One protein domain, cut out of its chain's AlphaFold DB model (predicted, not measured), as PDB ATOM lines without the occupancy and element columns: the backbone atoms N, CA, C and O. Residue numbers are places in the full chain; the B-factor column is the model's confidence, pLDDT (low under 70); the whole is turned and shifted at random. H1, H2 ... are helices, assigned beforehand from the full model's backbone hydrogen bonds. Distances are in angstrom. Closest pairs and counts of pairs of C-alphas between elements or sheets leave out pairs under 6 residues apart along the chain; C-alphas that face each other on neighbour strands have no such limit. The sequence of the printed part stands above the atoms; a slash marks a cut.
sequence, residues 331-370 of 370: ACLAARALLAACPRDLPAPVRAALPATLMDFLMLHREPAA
ATOM      1  N   ALA A 331     127.461 125.865  94.579       80.38
ATOM      2  CA  ALA A 331     128.908 125.678  94.545       80.38
ATOM      3  C   ALA A 331     129.674 126.812  95.253       80.38
ATOM      4  O   ALA A 331     130.605 126.531  96.001       80.38
ATOM      5  N   CYS A 332     129.274 128.078  95.070       79.75
ATOM      6  CA  CYS A 332     129.916 129.218  95.740       79.75
ATOM      7  C   CYS A 332     129.632 129.205  97.251       79.75
ATOM      8  O   CYS A 332     130.552 129.378  98.050       79.75
ATOM      9  N   LEU A 333     128.392 128.892  97.650       81.62
ATOM     10  CA  LEU A 333     128.031 128.722  99.065       81.62
ATOM     11  C   LEU A 333     128.821 127.583  99.723       81.62
ATOM     12  O   LEU A 333     129.349 127.755 100.821       81.62
ATOM     13  N   ALA A 334     128.948 126.445  99.040       83.81
ATOM     14  CA  ALA A 334     129.723 125.303  99.510       83.81
ATOM     15  C   ALA A 334     131.213 125.646  99.645       83.81
ATOM     16  O   ALA A 334     131.822 125.310 100.657       83.81
ATOM     17  N   ALA A 335     131.789 126.362  98.673       83.50
ATOM     18  CA  ALA A 335     133.172 126.828  98.746       83.50
ATOM     19  C   ALA A 335     133.407 127.747  99.952       83.50
ATOM     20  O   ALA A 335     134.365 127.541 100.695       83.50
ATOM     21  N   ARG A 336     132.510 128.711 100.196       79.12
ATOM     22  CA  ARG A 336     132.589 129.602 101.363       79.12
ATOM     23  C   ARG A 336     132.458 128.851 102.680       79.12
ATOM     24  O   ARG A 336     133.261 129.076 103.576       79.12
ATOM     25  N   ALA A 337     131.472 127.964 102.794       83.88
ATOM     26  CA  ALA A 337     131.277 127.161 103.996       83.88
ATOM     27  C   ALA A 337     132.515 126.301 104.297       83.88
ATOM     28  O   ALA A 337     132.947 126.209 105.443       83.88
ATOM     29  N   LEU A 338     133.123 125.731 103.255       83.81
ATOM     30  CA  LEU A 338     134.310 124.897 103.380       83.81
ATOM     31  C   LEU A 338     135.555 125.706 103.776       83.81
ATOM     32  O   LEU A 338     136.301 125.277 104.653       83.81
ATOM     33  N   LEU A 339     135.762 126.889 103.191       83.50
ATOM     34  CA  LEU A 339     136.861 127.787 103.568       83.50
ATOM     35  C   LEU A 339     136.676 128.372 104.977       83.50
ATOM     36  O   LEU A 339     137.644 128.467 105.726       83.50
ATOM     37  N   ALA A 340     135.443 128.691 105.376       82.88
ATOM     38  CA  ALA A 340     135.133 129.145 106.731       82.88
ATOM     39  C   ALA A 340     135.398 128.053 107.782       82.88
ATOM     40  O   ALA A 340     135.898 128.342 108.867       82.88
ATOM     41  N   ALA A 341     135.113 126.790 107.451       83.44
ATOM     42  CA  ALA A 341     135.420 125.648 108.309       83.44
ATOM     43  C   ALA A 341     136.926 125.320 108.363       83.44
ATOM     44  O   ALA A 341     137.375 124.657 109.298       83.44
ATOM     45  N   CYS A 342     137.712 125.758 107.374       80.25
ATOM     46  CA  CYS A 342     139.145 125.471 107.243       80.25
ATOM     47  C   CYS A 342     139.959 126.755 106.957       80.25
ATOM     48  O   CYS A 342     140.490 126.908 105.855       80.25
ATOM     49  N   PRO A 343     140.127 127.664 107.942       68.81
ATOM     50  CA  PRO A 343     140.667 129.010 107.704       68.81
ATOM     51  C   PRO A 343     142.142 129.034 107.281       68.81
ATOM     52  O   PRO A 343     142.589 129.955 106.602       68.81
ATOM     53  N   ARG A 344     142.929 128.045 107.724       70.38
ATOM     54  CA  ARG A 344     144.379 127.995 107.471       70.38
ATOM     55  C   ARG A 344     144.716 127.226 106.206       70.38
ATOM     56  O   ARG A 344     145.486 127.728 105.396       70.38
ATOM     57  N   ASP A 345     144.157 126.031 106.044       75.12
ATOM     58  CA  ASP A 345     144.218 125.256 104.808       75.12
ATOM     59  C   ASP A 345     143.254 124.065 104.870       75.12
ATOM     60  O   ASP A 345     142.828 123.663 105.958       75.12
ATOM     61  N   LEU A 346     142.943 123.470 103.715       79.62
ATOM     62  CA  LEU A 346     142.218 122.201 103.691       79.62
ATOM     63  C   LEU A 346     143.099 121.071 104.257       79.62
ATOM     64  O   LEU A 346     144.284 120.997 103.917       79.62
ATOM     65  N   PRO A 347     142.538 120.128 105.037       82.69
ATOM     66  CA  PRO A 347     143.273 118.953 105.490       82.69
ATOM     67  C   PRO A 347     143.910 118.199 104.314       82.69
ATOM     68  O   PRO A 347     143.259 117.957 103.297       82.69
ATOM     69  N   ALA A 348     145.167 117.769 104.471       78.56
ATOM     70  CA  ALA A 348     145.922 117.030 103.455       78.56
ATOM     71  C   ALA A 348     145.149 115.882 102.759       78.56
ATOM     72  O   ALA A 348     145.211 115.824 101.528       78.56
ATOM     73  N   PRO A 349     144.387 115.014 103.463       79.25
ATOM     74  CA  PRO A 349     143.622 113.952 102.800       79.25
ATOM     75  C   PRO A 349     142.486 114.490 101.920       79.25
ATOM     76  O   PRO A 349     142.242 113.963 100.839       79.25
ATOM     77  N   VAL A 350     141.831 115.579 102.334       77.50
ATOM     78  CA  VAL A 350     140.764 116.231 101.557       77.50
ATOM     79  C   VAL A 350     141.358 116.913 100.325       77.50
ATOM     80  O   VAL A 350     140.839 116.775  99.221       77.50
ATOM     81  N   ARG A 351     142.500 117.587 100.497       79.94
ATOM     82  CA  ARG A 351     143.236 118.248  99.414       79.94
ATOM     83  C   ARG A 351     143.711 117.261  98.341       79.94
ATOM     84  O   ARG A 351     143.664 117.604  97.166       79.94
ATOM     85  N   ALA A 352     144.138 116.059  98.732       80.44
ATOM     86  CA  ALA A 352     144.567 115.006  97.808       80.44
ATOM     87  C   ALA A 352     143.397 114.317  97.080       80.44
ATOM     88  O   ALA A 352     143.569 113.840  95.963       80.44
ATOM     89  N   ALA A 353     142.213 114.275  97.700       84.56
ATOM     90  CA  ALA A 353     141.014 113.668  97.122       84.56
ATOM     91  C   ALA A 353     140.238 114.611  96.178       84.56
ATOM     92  O   ALA A 353     139.427 114.149  95.376       84.56
ATOM     93  N   LEU A 354     140.464 115.926  96.268       82.94
ATOM     94  CA  LEU A 354     139.778 116.930  95.453       82.94
ATOM     95  C   LEU A 354     140.353 116.999  94.023       82.94
ATOM     96  O   LEU A 354     141.551 117.224  93.848       82.94
ATOM     97  N   PRO A 355     139.506 116.915  92.980       89.25
ATOM     98  CA  PRO A 355     139.896 117.237  91.613       89.25
ATOM     99  C   PRO A 355     140.516 118.635  91.502       89.25
ATOM    100  O   PRO A 355     140.017 119.595  92.094       89.25
ATOM    101  N   ALA A 356     141.545 118.777  90.661       77.12
ATOM    102  CA  ALA A 356     142.240 120.051  90.449       77.12
ATOM    103  C   ALA A 356     141.301 121.198  90.027       77.12
ATOM    104  O   ALA A 356     141.515 122.342  90.402       77.12
ATOM    105  N   THR A 357     140.223 120.899  89.299       78.00
ATOM    106  CA  THR A 357     139.208 121.886  88.902       78.00
ATOM    107  C   THR A 357     138.404 122.431  90.084       78.00
ATOM    108  O   THR A 357     138.078 123.615  90.101       78.00
ATOM    109  N   LEU A 358     138.104 121.595  91.083       81.19
ATOM    110  CA  LEU A 358     137.438 122.022  92.315       81.19
ATOM    111  C   LEU A 358     138.406 122.749  93.247       81.19
ATOM    112  O   LEU A 358     138.006 123.702  93.908       81.19
ATOM    113  N   MET A 359     139.681 122.352  93.254       82.31
ATOM    114  CA  MET A 359     140.723 123.099  93.958       82.31
ATOM    115  C   MET A 359     140.884 124.506  93.372       82.31
ATOM    116  O   MET A 359     140.830 125.481  94.115       82.31
ATOM    117  N   ASP A 360     140.983 124.629  92.044       77.69
ATOM    118  CA  ASP A 360     141.015 125.921  91.346       77.69
ATOM    119  C   ASP A 360     139.785 126.769  91.717       77.69
ATOM    120  O   ASP A 360     139.913 127.952  92.027       77.69
ATOM    121  N   PHE A 361     138.597 126.155  91.753       80.56
ATOM    122  CA  PHE A 361     137.356 126.823  92.144       80.56
ATOM    123  C   PHE A 361     137.364 127.314  93.601       80.56
ATOM    124  O   PHE A 361     136.948 128.441  93.869       80.56
ATOM    125  N   LEU A 362     137.858 126.512  94.548       80.62
ATOM    126  CA  LEU A 362     138.000 126.910  95.953       80.62
ATOM    127  C   LEU A 362     138.989 128.069  96.107       80.62
ATOM    128  O   LEU A 362     138.704 129.033  96.814       80.62
ATOM    129  N   MET A 363     140.114 128.022  95.393       78.75
ATOM    130  CA  MET A 363     141.133 129.073  95.449       78.75
ATOM    131  C   MET A 363     140.631 130.420  94.910       78.75
ATOM    132  O   MET A 363     141.121 131.455  95.350       78.75
ATOM    133  N   LEU A 364     139.618 130.439  94.032       74.38
ATOM    134  CA  LEU A 364     138.960 131.685  93.602       74.38
ATOM    135  C   LEU A 364     138.230 132.419  94.739       74.38
ATOM    136  O   LEU A 364     137.996 133.621  94.616       74.38
ATOM    137  N   HIS A 365     137.844 131.706  95.798       76.75
ATOM    138  CA  HIS A 365     137.051 132.222  96.920       76.75
ATOM    139  C   HIS A 365     137.890 132.435  98.186       76.75
ATOM    140  O   HIS A 365     137.361 132.851  99.214       76.75
ATOM    141  N   ARG A 366     139.189 132.125  98.133       77.06
ATOM    142  CA  ARG A 366     140.105 132.287  99.262       77.06
ATOM    143  C   ARG A 366     140.476 133.760  99.423       77.06
ATOM    144  O   ARG A 366     140.702 134.454  98.433       77.06
ATOM    145  N   GLU A 367     140.554 134.221 100.668       66.44
ATOM    146  CA  GLU A 367     141.035 135.568 100.977       66.44
ATOM    147  C   GLU A 367     142.462 135.770 100.443       66.44
ATOM    148  O   GLU A 367     143.303 134.871 100.580       66.44
ATOM    149  N   PRO A 368     142.756 136.921  99.807       58.84
ATOM    150  CA  PRO A 368     144.127 137.260  99.460       58.84
ATOM    151  C   PRO A 368     144.950 137.364 100.750       58.84
ATOM    152  O   PRO A 368     144.535 138.024 101.699       58.84
ATOM    153  N   ALA A 369     146.102 136.686 100.791       50.03
ATOM    154  CA  ALA A 369     147.010 136.754 101.934       50.03
ATOM    155  C   ALA A 369     147.419 138.217 102.184       50.03
ATOM    156  O   ALA A 369     147.847 138.893 101.243       50.03
ATOM    157  N   ALA A 370     147.214 138.672 103.423       34.28
ATOM    158  CA  ALA A 370     147.497 140.031 103.884       34.28
ATOM    159  C   ALA A 370     148.987 140.384 103.820       34.28
ATOM    160  O   ALA A 370     149.818 139.486 104.104       34.28
TER     161      ALA A 370
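This is residues 331 to 370 of the 370 residues of an uncharacterized protein of Leptidea sinapis (UniProt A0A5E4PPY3). Three short helices make one open ring: H1, the longest, forms one side, residues 342 to 347 lead across to H2 on the opposite side, and H3 brings the chain back to H1. Residues 352 to 357, at the corner between H2 and H3, stick out, and residues 364 to 370 run on past the end of H3 as a tail. The printed part has 40 residues with three named helices, in the order H1, H2, H3, and no named strand; the class is all helix. It is compact, with a radius of gyration of the C-alphas of 9.7 A, and the C-alphas span 26 by 19 by 16 A.

H1 holds residues 331 to 341 and is 15.2 A long from first to last C-alpha, beginning at C-alpha 331 (128.908, 125.678, 94.545). H3 holds residues 356 to 363, is 10.4 A long and ends at C-alpha 363 (141.133, 129.073, 95.449). H2 holds residues 348 to 353 and is 8.7 A long.

H1 and H3 only just touch, with 3 pairs of C-alphas within 8 A; the closest C-alphas, those of Ala 335 and Leu 362, are 5.6 A apart. They run the same way at a steep tilt of 66 degrees. H2 and H3 are close but not clearly touching, the closest C-alphas being those of Arg 351 and Met 359, 7.7 A apart. These two run opposite ways at a steep tilt of 48 degrees. H1 and H2 are apart. In H1, H2 and H3 every O i to N i+4 pair is within hydrogen-bond range.

The C-alphas farthest apart are those of Ala 353 and Ala 370, 28.0 A. The printed part has no cut and ends at residue 370, the chain's last. The link from H1 to H2 is short and that from H2 to H3 is tight. The mean pLDDT of the printed part is 77.2; residue 343 and residues 367 to 370 are under 70.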